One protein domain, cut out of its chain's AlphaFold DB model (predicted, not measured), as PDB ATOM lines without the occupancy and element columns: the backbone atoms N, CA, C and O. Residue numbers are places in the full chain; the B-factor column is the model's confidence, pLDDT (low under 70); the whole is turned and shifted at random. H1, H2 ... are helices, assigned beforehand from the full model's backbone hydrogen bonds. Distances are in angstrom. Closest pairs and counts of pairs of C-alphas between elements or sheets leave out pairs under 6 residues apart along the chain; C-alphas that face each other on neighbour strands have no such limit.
ATOM      1  N   ASP A  16     132.105 206.925 103.384       92.69
ATOM      2  CA  ASP A  16     133.124 205.912 103.682       92.69
ATOM      3  C   ASP A  16     132.871 204.569 102.979       92.69
ATOM      4  O   ASP A  16     133.816 203.938 102.502       92.69
ATOM      5  N   ILE A  17     131.609 204.141 102.852       96.56
ATOM      6  CA  ILE A  17     131.262 202.871 102.194       96.56
ATOM      7  C   ILE A  17     131.483 202.986 100.682       96.56
ATOM      8  O   ILE A  17     132.069 202.091 100.065       96.56
ATOM      9  N   LEU A  18     131.065 204.107 100.084       96.56
ATOM     10  CA  LEU A  18     131.312 204.386  98.669       96.56
ATOM     11  C   LEU A  18     132.813 204.519  98.387       96.56
ATOM     12  O   LEU A  18     133.310 203.976  97.401       96.56
ATOM     13  N   ASN A  19     133.554 205.194  99.266       97.56
ATOM     14  CA  ASN A  19     135.002 205.315  99.149       97.56
ATOM     15  C   ASN A  19     135.700 203.965  99.240       97.56
ATOM     16  O   ASN A  19     136.649 203.733  98.489       97.56
ATOM     17  N   TYR A  20     135.236 203.069 100.107       98.12
ATOM     18  CA  TYR A  20     135.767 201.716 100.161       98.12
ATOM     19  C   TYR A  20     135.484 200.958  98.857       98.12
ATOM     20  O   TYR A  20     136.426 200.454  98.246       98.12
ATOM     21  N   ALA A  21     134.239 200.969  98.362       97.75
ATOM     22  CA  ALA A  21     133.875 200.335  97.091       97.75
ATOM     23  C   ALA A  21     134.720 200.860  95.916       97.75
ATOM     24  O   ALA A  21     135.276 200.078  95.143       97.75
ATOM     25  N   LEU A  22     134.890 202.183  95.817       97.75
ATOM     26  CA  LEU A  22     135.753 202.813  94.818       97.75
ATOM     27  C   LEU A  22     137.219 202.407  94.986       97.75
ATOM     28  O   LEU A  22     137.887 202.130  93.992       97.75
ATOM     29  N   SER A  23     137.719 202.311  96.218       97.75
ATOM     30  CA  SER A  23     139.111 201.931  96.460       97.75
ATOM     31  C   SER A  23     139.436 200.534  95.925       97.75
ATOM     32  O   SER A  23     140.524 200.356  95.379       97.75
ATOM     33  N   LEU A  24     138.481 199.591  95.993       97.81
ATOM     34  CA  LEU A  24     138.608 198.234  95.444       97.81
ATOM     35  C   LEU A  24     138.688 198.238  93.909       97.81
ATOM     36  O   LEU A  24     139.429 197.449  93.326       97.81
ATOM     37  N   HIS A  25     137.980 199.156  93.244       96.88
ATOM     38  CA  HIS A  25     138.072 199.362  91.787       96.88
ATOM     39  C   HIS A  25     139.375 200.024  91.333       96.88
ATOM     40  O   HIS A  25     139.698 200.011  90.138       96.88
ATOM     41  N   LEU A  26     140.107 200.624  92.270       95.81
ATOM     42  CA  LEU A  26     141.364 201.334  92.048       95.81
ATOM     43  C   LEU A  26     142.584 200.560  92.567       95.81
ATOM     44  O   LEU A  26     143.682 201.116  92.668       95.81
ATOM     45  N   GLU A  27     142.418 199.281  92.887       94.75
ATOM     46  CA  GLU A  27     143.533 198.400  93.215       94.75
ATOM     47  C   GLU A  27     144.350 198.022  91.974       94.75
ATOM     48  O   GLU A  27     143.863 198.052  90.843       94.75
ATOM     49  N   HIS A  37     132.105 192.251  95.399       96.81
ATOM     50  CA  HIS A  37     130.982 191.780  96.221       96.81
ATOM     51  C   HIS A  37     131.389 191.049  97.496       96.81
ATOM     52  O   HIS A  37     130.958 191.435  98.578       96.81
ATOM     53  N   GLU A  38     132.262 190.047  97.389       96.56
ATOM     54  CA  GLU A  38     132.731 189.288  98.556       96.56
ATOM     55  C   GLU A  38     133.482 190.177  99.552       96.56
ATOM     56  O   GLU A  38     133.273 190.092 100.758       96.56
ATOM     57  N   ARG A  39     134.306 191.100  99.051       97.44
ATOM     58  CA  ARG A  39     135.102 192.017  99.879       97.44
ATOM     59  C   ARG A  39     134.221 193.061 100.562       97.44
ATOM     60  O   ARG A  39     134.390 193.335 101.746       97.44
ATOM     61  N   MET A  40     133.222 193.571  99.846       97.69
ATOM     62  CA  MET A  40     132.181 194.436 100.398       97.69
ATOM     63  C   MET A  40     131.384 193.717 101.484       97.69
ATOM     64  O   MET A  40     131.147 194.294 102.539       97.69
ATOM     65  N   LYS A  41     131.012 192.449 101.265       97.00
ATOM     66  CA  LYS A  41     130.260 191.664 102.247       97.00
ATOM     67  C   LYS A  41     131.091 191.321 103.483       97.00
ATOM     68  O   LYS A  41     130.552 191.319 104.585       97.00
ATOM     69  N   GLN A  42     132.387 191.064 103.316       97.00
ATOM     70  CA  GLN A  42     133.315 190.842 104.426       97.00
ATOM     71  C   GLN A  42     133.502 192.107 105.273       97.00
ATOM     72  O   GLN A  42     133.428 192.029 106.497       97.00
ATOM     73  N   GLN A  43     133.702 193.265 104.635       97.25
ATOM     74  CA  GLN A  43     133.926 194.534 105.335       97.25
ATOM     75  C   GLN A  43     132.642 195.113 105.945       97.25
ATOM     76  O   GLN A  43     132.666 195.656 107.049       97.25
ATOM     77  N   TYR A  44     131.510 194.978 105.250       95.94
ATOM     78  CA  TYR A  44     130.206 195.481 105.677       95.94
ATOM     79  C   TYR A  44     129.147 194.360 105.642       95.94
ATOM     80  O   TYR A  44     128.283 194.335 104.760       95.94
ATOM     81  N   PRO A  45     129.151 193.438 106.628       96.25
ATOM     82  CA  PRO A  45     128.265 192.267 106.629       96.25
ATOM     83  C   PRO A  45     126.770 192.592 106.673       96.25
ATOM     84  O   PRO A  45     125.945 191.748 106.313       96.25
ATOM     85  N   HIS A  46     126.415 193.801 107.110       94.44
ATOM     86  CA  HIS A  46     125.036 194.273 107.171       94.44
ATOM     87  C   HIS A  46     124.470 194.660 105.798       94.44
ATOM     88  O   HIS A  46     123.253 194.635 105.648       94.44
ATOM     89  N   LEU A  47     125.321 194.954 104.802       94.00
ATOM     90  CA  LEU A  47     124.859 195.318 103.464       94.00
ATOM     91  C   LEU A  47     124.200 194.132 102.768       94.00
ATOM     92  O   LEU A  47     124.682 192.990 102.815       94.00
ATOM     93  N   TRP A  48     123.096 194.413 102.097       95.00
ATOM     94  CA  TRP A  48     122.375 193.462 101.270       95.00
ATOM     95  C   TRP A  48     123.014 193.377  99.879       95.00
ATOM     96  O   TRP A  48     123.645 194.334  99.425       95.00
ATOM     97  N   PRO A  49     122.857 192.250  99.160       94.06
ATOM     98  CA  PRO A  49     123.450 192.092  97.830       94.06
ATOM     99  C   PRO A  49     123.104 193.230  96.855       94.06
ATOM    100  O   PRO A  49     123.951 193.654  96.078       94.06
ATOM    101  N   GLN A  50     121.882 193.762  96.928       95.38
ATOM    102  CA  GLN A  50     121.422 194.865  96.082       95.38
ATOM    103  C   GLN A  50     122.116 196.195  96.409       95.38
ATOM    104  O   GLN A  50     122.403 196.965  95.498       95.38
ATOM    105  N   GLU A  51     122.409 196.462  97.683       95.56
ATOM    106  CA  GLU A  51     123.160 197.652  98.105       95.56
ATOM    107  C   GLU A  51     124.606 197.581  97.602       95.56
ATOM    108  O   GLU A  51     125.135 198.549  97.059       95.56
ATOM    109  N   ILE A  52     125.220 196.397  97.694       96.69
ATOM    110  CA  ILE A  52     126.565 196.136  97.167       96.69
ATOM    111  C   ILE A  52     126.612 196.337  95.645       96.69
ATOM    112  O   ILE A  52     127.543 196.965  95.150       96.69
ATOM    113  N   GLU A  53     125.606 195.862  94.905       96.81
ATOM    114  CA  GLU A  53     125.516 196.056  93.450       96.81
ATOM    115  C   GLU A  53     125.389 197.539  93.064       96.81
ATOM    116  O   GLU A  53     125.993 198.005  92.094       96.81
ATOM    117  N   GLN A  54     124.627 198.309  93.843       95.31
ATOM    118  CA  GLN A  54     124.505 199.751  93.642       95.31
ATOM    119  C   GLN A  54     125.835 200.464  93.899       95.31
ATOM    120  O   GLN A  54     126.234 201.304  93.094       95.31
ATOM    121  N   LEU A  55     126.535 200.110  94.978       96.19
ATOM    122  CA  LEU A  55     127.859 200.649  95.297       96.19
ATOM    123  C   LEU A  55     128.893 200.287  94.224       96.19
ATOM    124  O   LEU A  55     129.681 201.143  93.828       96.19
ATOM    125  N   ASP A  56     128.856 199.057  93.705       97.38
ATOM    126  CA  ASP A  56     129.697 198.609  92.589       97.38
ATOM    127  C   ASP A  56     129.447 199.451  91.331       97.38
ATOM    128  O   ASP A  56     130.375 200.000  90.731       97.38
ATOM    129  N   SER A  57     128.175 199.625  90.971       96.31
ATOM    130  CA  SER A  57     127.766 200.425  89.817       96.31
ATOM    131  C   SER A  57     128.176 201.895  89.956       96.31
ATOM    132  O   SER A  57     128.719 202.476  89.014       96.31
ATOM    133  N   GLN A  58     127.971 202.494  91.133       95.81
ATOM    134  CA  GLN A  58     128.372 203.875  91.415       95.81
ATOM    135  C   GLN A  58     129.892 204.045  91.352       95.81
ATOM    136  O   GLN A  58     130.381 204.958  90.689       95.81
ATOM    137  N   ALA A  59     130.655 203.145  91.975       96.62
ATOM    138  CA  ALA A  59     132.113 203.186  91.949       96.62
ATOM    139  C   ALA A  59     132.678 203.071  90.521       96.62
ATOM    140  O   ALA A  59     133.585 203.822  90.149       96.62
ATOM    141  N   LYS A  60     132.113 202.181  89.692       95.88
ATOM    142  CA  LYS A  60     132.474 202.052  88.270       95.88
ATOM    143  C   LYS A  60     132.177 203.329  87.486       95.88
ATOM    144  O   LYS A  60     133.030 203.763  86.713       95.88
ATOM    145  N   ALA A  61     131.006 203.933  87.699       95.81
ATOM    146  CA  ALA A  61     130.619 205.176  87.034       95.81
ATOM    147  C   ALA A  61     131.572 206.327  87.392       95.81
ATOM    148  O   ALA A  61     132.120 206.961  86.497       95.81
ATOM    149  N   ILE A  62     131.875 206.514  88.683       95.88
ATOM    150  CA  ILE A  62     132.828 207.534  89.153       95.88
ATOM    151  C   ILE A  62     134.199 207.342  88.503       95.88
ATOM    152  O   ILE A  62     134.806 208.308  88.035       95.88
ATOM    153  N   LYS A  63     134.692 206.098  88.448       95.56
ATOM    154  CA  LYS A  63     135.968 205.777  87.797       95.56
ATOM    155  C   LYS A  63     135.946 206.133  86.311       95.56
ATOM    156  O   LYS A  63     136.868 206.793  85.838       95.56
ATOM    157  N   TYR A  64     134.906 205.718  85.593       94.62
ATOM    158  CA  TYR A  64     134.751 205.984  84.165       94.62
ATOM    159  C   TYR A  64     134.671 207.488  83.861       94.62
ATOM    160  O   TYR A  64     135.431 207.991  83.033       94.62
ATOM    161  N   ASP A  65     133.821 208.222  84.577       94.75
ATOM    162  CA  ASP A  65     133.645 209.662  84.375       94.75
ATOM    163  C   ASP A  65     134.919 210.442  84.719       94.75
ATOM    164  O   ASP A  65     135.310 211.355  83.990       94.75
ATOM    165  N   SER A  66     135.633 210.027  85.769       94.62
ATOM    166  CA  SER A  66     136.948 210.585  86.100       94.62
ATOM    167  C   SER A  66     137.970 210.329  84.991       94.62
ATOM    168  O   SER A  66     138.752 211.218  84.661       94.62
ATOM    169  N   PHE A  67     137.972 209.144  84.375       93.25
ATOM    170  CA  PHE A  67     138.912 208.798  83.301       93.25
ATOM    171  C   PHE A  67     138.693 209.634  82.038       93.25
ATOM    172  O   PHE A  67     139.665 210.098  81.446       93.25
ATOM    173  N   ARG A  68     137.442 209.971  81.710       93.62
ATOM    174  CA  ARG A  68     137.122 210.913  80.623       93.62
ATOM    175  C   ARG A  68     137.657 212.331  80.847       93.62
ATOM    176  O   ARG A  68     137.798 213.098  79.893       93.62
ATOM    177  N   LEU A  69     137.924 212.723  82.093       94.25
ATOM    178  CA  LEU A  69     138.601 213.989  82.387       94.25
ATOM    179  C   LEU A  69     140.107 213.886  82.106       94.25
ATOM    180  O   LEU A  69     140.686 214.836  81.593       94.25
ATOM    181  N   PHE A  70     140.735 212.737  82.366       91.88
ATOM    182  CA  PHE A  70     142.149 212.520  82.028       91.88
ATOM    183  C   PHE A  70     142.389 212.429  80.516       91.88
ATOM    184  O   PHE A  70     143.419 212.893  80.044       91.88
ATOM    185  N   GLU A  71     141.424 211.938  79.737       90.81
ATOM    186  CA  GLU A  71     141.470 212.036  78.267       90.81
ATOM    187  C   GLU A  71     141.503 213.504  77.797       90.81
ATOM    188  O   GLU A  71     142.276 213.869  76.916       90.81
ATOM    189  N   GLN A  72     140.719 214.385  78.432       92.44
ATOM    190  CA  GLN A  72     140.748 215.824  78.131       92.44
ATOM    191  C   GLN A  72     142.057 216.494  78.566       92.44
ATOM    192  O   GLN A  72     142.484 217.460  77.934       92.44
ATOM    193  N   GLU A  73     142.672 216.014  79.648       93.69
ATOM    194  CA  GLU A  73     143.993 216.470  80.088       93.69
ATOM    195  C   GLU A  73     145.076 216.099  79.073       93.69
ATOM    196  O   GLU A  73     145.852 216.966  78.680       93.69
ATOM    197  N   LEU A  74     145.055 214.866  78.560       89.19
ATOM    198  CA  LEU A  74     145.978 214.402  77.524       89.19
ATOM    199  C   LEU A  74     145.854 215.207  76.223       89.19
ATOM    200  O   LEU A  74     146.861 215.545  75.603       89.19
ATOM    201  N   ASP A  75     144.626 215.563  75.844       91.88
ATOM    202  CA  ASP A  75     144.344 216.449  74.708       91.88
ATOM    203  C   ASP A  75     144.799 217.907  74.945       91.88
ATOM    204  O   ASP A  75     144.618 218.766  74.079       91.88
ATOM    205  N   GLY A  76     145.324 218.230  76.134       92.19
ATOM    206  CA  GLY A  76     145.743 219.575  76.524       92.19
ATOM    207  C   GLY A  76     144.587 220.548  76.775       92.19
ATOM    208  O   GLY A  76     144.811 221.756  76.856       92.19
ATOM    209  N   LYS A  77     143.341 220.063  76.886       95.50
ATOM    210  CA  LYS A  77     142.140 220.905  77.070       95.50
ATOM    211  C   LYS A  77     141.998 221.406  78.503       95.50
ATOM    212  O   LYS A  77     141.424 222.470  78.729       95.50
ATOM    213  N   ILE A  78     142.473 220.622  79.464       95.31
ATOM    214  CA  ILE A  78     142.470 220.939  80.894       95.31
ATOM    215  C   ILE A  78     143.782 220.487  81.533       95.31
ATOM    216  O   ILE A  78     144.506 219.687  80.960       95.31
ATOM    217  N   THR A  79     144.101 221.007  82.716       94.00
ATOM    218  CA  THR A  79     145.284 220.588  83.481       94.00
ATOM    219  C   THR A  79     144.942 219.453  84.444       94.00
ATOM    220  O   THR A  79     143.785 219.287  84.831       94.00
ATOM    221  N   GLU A  80     145.945 218.718  84.928       90.56
ATOM    222  CA  GLU A  80     145.746 217.711  85.982       90.56
ATOM    223  C   GLU A  80     145.080 218.304  87.243       90.56
ATOM    224  O   GLU A  80     144.212 217.681  87.860       90.56
ATOM    225  N   LEU A  81     145.444 219.539  87.611       93.38
ATOM    226  CA  LEU A  81     144.827 220.255  88.732       93.38
ATOM    227  C   LEU A  81     143.325 220.476  88.497       93.38
ATOM    228  O   LEU A  81     142.516 220.262  89.401       93.38
ATOM    229  N   GLU A  82     142.956 220.863  87.278       95.19
ATOM    230  CA  GLU A  82     141.566 221.062  86.873       95.19
ATOM    231  C   GLU A  82     140.783 219.742  86.871       95.19
ATOM    232  O   GLU A  82     139.634 219.717  87.312       95.19
ATOM    233  N   VAL A  83     141.406 218.625  86.472       93.81
ATOM    234  CA  VAL A  83     140.798 217.290  86.598       93.81
ATOM    235  C   VAL A  83     140.463 216.984  88.058       93.81
ATOM    236  O   VAL A  83     139.321 216.658  88.372       93.81
ATOM    237  N   ARG A  84     141.434 217.130  88.969       94.19
ATOM    238  CA  ARG A  84     141.245 216.848  90.405       94.19
ATOM    239  C   ARG A  84     140.140 217.714  91.012       94.19
ATOM    240  O   ARG A  84     139.297 217.199  91.745       94.19
ATOM    241  N   ARG A  85     140.109 219.007  90.666       95.25
ATOM    242  CA  ARG A  85     139.051 219.941  91.077       95.25
ATOM    243  C   ARG A  85     137.678 219.477  90.584       95.25
ATOM    244  O   ARG A  85     136.758 219.359  91.386       95.25
ATOM    245  N   ARG A  86     137.556 219.141  89.295       95.94
ATOM    246  CA  ARG A  86     136.295 218.675  88.696       95.94
ATOM    247  C   ARG A  86     135.802 217.363  89.292       95.94
ATOM    248  O   ARG A  86     134.605 217.240  89.513       95.94
ATOM    249  N   ILE A  87     136.691 216.413  89.591       94.38
ATOM    250  CA  ILE A  87     136.316 215.169  90.284       94.38
ATOM    251  C   ILE A  87     135.728 215.496  91.659       94.38
ATOM    252  O   ILE A  87     134.674 214.972  92.006       94.38
ATOM    253  N   LYS A  88     136.363 216.389  92.431       93.81
ATOM    254  CA  LYS A  88     135.868 216.774  93.761       93.81
ATOM    255  C   LYS A  88     134.532 217.518  93.702       93.81
ATOM    256  O   LYS A  88     133.706 217.341  94.588       93.81
ATOM    257  N   GLU A  89     134.313 218.329  92.672       94.56
ATOM    258  CA  GLU A  89     133.051 219.047  92.461       94.56
ATOM    259  C   GLU A  89     131.917 218.125  92.009       94.56
ATOM    260  O   GLU A  89     130.798 218.252  92.499       94.56
ATOM    261  N   GLN A  90     132.203 217.184  91.107       93.44
ATOM    262  CA  GLN A  90     131.226 216.198  90.638       93.44
ATOM    263  C   GLN A  90     130.892 215.168  91.720       93.44
ATOM    264  O   GLN A  90     129.742 214.748  91.832       93.44
ATOM    265  N   PHE A  91     131.877 214.794  92.543       93.31
ATOM    266  CA  PHE A  91     131.739 213.775  93.582       93.31
ATOM    267  C   PHE A  91     132.291 214.270  94.937       93.31
ATOM    268  O   PHE A  91     133.360 213.830  95.378       93.31
ATOM    269  N   PRO A  92     131.566 215.164  95.646       91.06
ATOM    270  CA  PRO A  92     132.041 215.778  96.892       91.06
ATOM    271  C   PRO A  92     132.401 214.781  97.997       91.06
ATOM    272  O   PRO A  92     133.333 215.038  98.763       91.06
ATOM    273  N   GLY A  93     131.718 213.635  98.042       91.00
ATOM    274  CA  GLY A  93     131.932 212.577  99.032       91.00
ATOM    275  C   GLY A  93     133.192 211.734  98.815       91.00
ATOM    276  O   GLY A  93     133.550 210.936  99.674       91.00
ATOM    277  N   ILE A  94     133.914 211.893  97.698       94.25
ATOM    278  CA  ILE A  94     135.118 211.093  97.436       94.25
ATOM    279  C   ILE A  94     136.326 211.624  98.215       94.25
ATOM    280  O   ILE A  94     136.596 212.832  98.283       94.25
ATOM    281  N   SER A  95     137.059 210.688  98.818       95.69
ATOM    282  CA  SER A  95     138.250 210.924  99.622       95.69
ATOM    283  C   SER A  95     139.427 211.372  98.760       95.69
ATOM    284  O   SER A  95     139.547 211.029  97.580       95.69
ATOM    285  N   GLN A  96     140.346 212.120  99.371       94.62
ATOM    286  CA  GLN A  96     141.545 212.580  98.675       94.62
ATOM    287  C   GLN A  96     142.415 211.411  98.186       94.62
ATOM    288  O   GLN A  96     143.006 211.495  97.109       94.62
ATOM    289  N   ASP A  97     142.450 210.301  98.925       95.94
ATOM    290  CA  ASP A  97     143.194 209.098  98.540       95.94
ATOM    291  C   ASP A  97     142.643 208.465  97.263       95.94
ATOM    292  O   ASP A  97     143.410 208.115  96.362       95.94
ATOM    293  N   ASN A  98     141.317 208.370  97.139       97.00
ATOM    294  CA  ASN A  98     140.689 207.871  95.922       97.00
ATOM    295  C   ASN A  98     140.909 208.819  94.741       97.00
ATOM    296  O   ASN A  98     141.196 208.343  93.645       97.00
ATOM    297  N   ILE A  99     140.877 210.140  94.951       96.06
ATOM    298  CA  ILE A  99     141.235 211.117  93.908       96.06
ATOM    299  C   ILE A  99     142.680 210.904  93.448       96.06
ATOM    300  O   ILE A  99     142.943 210.843  92.251       96.06
ATOM    301  N   ASN A 100     143.619 210.734  94.380       94.50
ATOM    302  CA  ASN A 100     145.022 210.484  94.047       94.50
ATOM    303  C   ASN A 100     145.195 209.190  93.239       94.50
ATOM    304  O   ASN A 100     145.921 209.178  92.247       94.50
ATOM    305  N   ARG A 101     144.499 208.115  93.627       95.31
ATOM    306  CA  ARG A 101     144.513 206.843  92.892       95.31
ATOM    307  C   ARG A 101     143.887 206.977  91.504       95.31
ATOM    308  O   ARG A 101     144.477 206.483  90.545       95.31
ATOM    309  N   LEU A 102     142.753 207.670  91.379       95.50
ATOM    310  CA  LEU A 102     142.123 207.983  90.091       95.50
ATOM    311  C   LEU A 102     143.087 208.736  89.178       95.50
ATOM    312  O   LEU A 102     143.211 208.357  88.021       95.50
ATOM    313  N   SER A 103     143.814 209.729  89.697       91.62
ATOM    314  CA  SER A 103     144.836 210.451  88.936       91.62
ATOM    315  C   SER A 103     145.953 209.550  88.441       91.62
ATOM    316  O   SER A 103     146.264 209.563  87.251       91.62
ATOM    317  N   THR A 104     146.521 208.716  89.310       90.75
ATOM    318  CA  THR A 104     147.592 207.797  88.910       90.75
ATOM    319  C   THR A 104     147.119 206.797  87.855       90.75
ATOM    320  O   THR A 104     147.806 206.594  86.855       90.75
ATOM    321  N   GLN A 105     145.944 206.182  88.043       92.19
ATOM    322  CA  GLN A 105     145.413 205.230  87.066       92.19
ATOM    323  C   GLN A 105     144.997 205.911  85.760       92.19
ATOM    324  O   GLN A 105     145.342 205.424  84.690       92.19
ATOM    325  N   GLY A 106     144.281 207.032  85.840       88.31
ATOM    326  CA  GLY A 106     143.781 207.769  84.684       88.31
ATOM    327  C   GLY A 106     144.911 208.252  83.782       88.31
ATOM    328  O   GLY A 106     144.859 208.021  82.581       88.31
ATOM    329  N   MET A 107     145.984 208.808  84.356       86.00
ATOM    330  CA  MET A 107     147.179 209.170  83.586       86.00
ATOM    331  C   MET A 107     147.865 207.953  82.957       86.00
ATOM    332  O   MET A 107     148.329 208.040  81.824       86.00
ATOM    333  N   TYR A 108     147.942 206.824  83.674       87.38
ATOM    334  CA  TYR A 108     148.511 205.595  83.120       87.38
ATOM    335  C   TYR A 108     147.702 205.095  81.918       87.38
ATOM    336  O   TYR A 108     148.301 204.757  80.905       87.38
ATOM    337  N   TYR A 109     146.369 205.066  82.011       82.31
ATOM    338  CA  TYR A 109     145.503 204.594  80.927       82.31
ATOM    339  C   TYR A 109     145.410 205.569  79.758       82.31
ATOM    340  O   TYR A 109     145.429 205.120  78.621       82.31
ATOM    341  N   ALA A 110     145.345 206.877  80.010       81.25
ATOM    342  CA  ALA A 110     145.279 207.875  78.945       81.25
ATOM    343  C   ALA A 110     146.565 207.898  78.101       81.25
ATOM    344  O   ALA A 110     146.522 208.139  76.904       81.25
ATOM    345  N   ARG A 111     147.723 207.624  78.712       77.69
ATOM    346  CA  ARG A 111     149.029 207.648  78.031       77.69
ATOM    347  C   ARG A 111     149.415 206.317  77.375       77.69
ATOM    348  O   ARG A 111     150.547 206.209  76.899       77.69
ATOM    349  N   ARG A 112     148.542 205.308  77.403       65.19
ATOM    350  CA  ARG A 112     148.812 203.956  76.896       65.19
ATOM    351  C   ARG A 112     148.119 203.702  75.569       65.19
ATOM    352  O   ARG A 112     148.741 202.994  74.749       65.19
TER     353      ARG A 112
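AT A GLANCE: This is residues 16 to 27 and 37 to 112 of the 112 residues of an uncharacterized protein of Rhodocytophaga rosea (UniProt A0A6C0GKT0). One long helix, H3, makes the longest axis, and four shorter helices pack along one side of it: H2 at its first end, H1 crossing it farther along, and H4 and H5 on its later half. H4 folds back from the end of H3 as a helical hairpin, and H5 crosses H3 steeply. The printed part has 88 residues with five named helices, H1 to H5 in that order along the chain, and no named strand; the class is all helix. The whole is compact, with a radius of gyration of the C-alphas of 13.8 A, yet elongated in outline, spanning 44 by 26 by 18 A.

IN THESE COORDINATES: H1 is residues 16 to 25, beginning at C-alpha 16 (133.124, 205.912, 103.682), and is 14.5 A long. After the cut, H2 is residues 37 to 43. H3 is residues 49 to 74, 37.7 A from C-alpha 49 (123.450, 192.092, 97.830) to C-alpha 74 (145.978, 214.402, 77.524). H4 is residues 80 to 90, 15.3 A long. H5 is residues 96 to 110, 20.6 A long, ending at C-alpha 110 (145.279, 207.875, 78.945).

HOW THE PARTS SIT: H3 is the hub and touches the other four helices. With residues 49 to 56 alone it touches H2, about perpendicular at 76 degrees; the closest C-alphas, of His 37 and Ile 52, are 6.3 A apart. With residues 55 to 63 alone it touches H1, at a steep tilt of 64 degrees, the same way; the closest C-alphas, of Leu 22 and Ala 59, are 4.6 A apart. With residues 63 to 74 alone it touches H5, at a steep tilt of 58 degrees, the same way; the closest C-alphas, of Phe 67 and Gly 106, are 5.2 A apart. With residues 66 to 73 alone it touches H4, its hairpin partner, at a shallow tilt of 33 degrees, only just short of steep, opposite ways; the closest C-alphas, of Leu 69 and Val 83, are 5.8 A apart. H4 touches H5, whose residues 99 to 103 alone meet it, at a steep tilt of 56 degrees, opposite ways; the closest C-alphas are those of Arg 84 and Ile 99, 6.7 A. H1 and H5 only just touch, with 3 pairs of C-alphas within 8 A, through Asn 98 alone of H5; its C-alpha is 6.2 A from that of Ser 23. H1 and H2 are close but not clearly touching, at 7.0 A between the C-alphas of Ala 21 and Met 40. H2 is apart from H4 and H5, and H1 from H4. The helix packing is mostly crossed, but only just, with 2 of 6 touching pairs at a shallow tilt. In H1, H2, H4 and H5 every O i to N i+4 pair is within hydrogen-bond range; in H3, 20 of 22 are.

THE WHOLE: The two C-alphas farthest apart, of His 46 and Gly 76, are 44.8 A apart. Residues 28 to 36 are not printed, and C-alphas 27 and 37 are 14.5 A apart across this cut, which lies in the link from H1 to H2. The links H2 to H3, H3 to H4 and H4 to H5 are tight. The mean pLDDT of the printed part is 93.8; residue 112, the chain's last, is under 70.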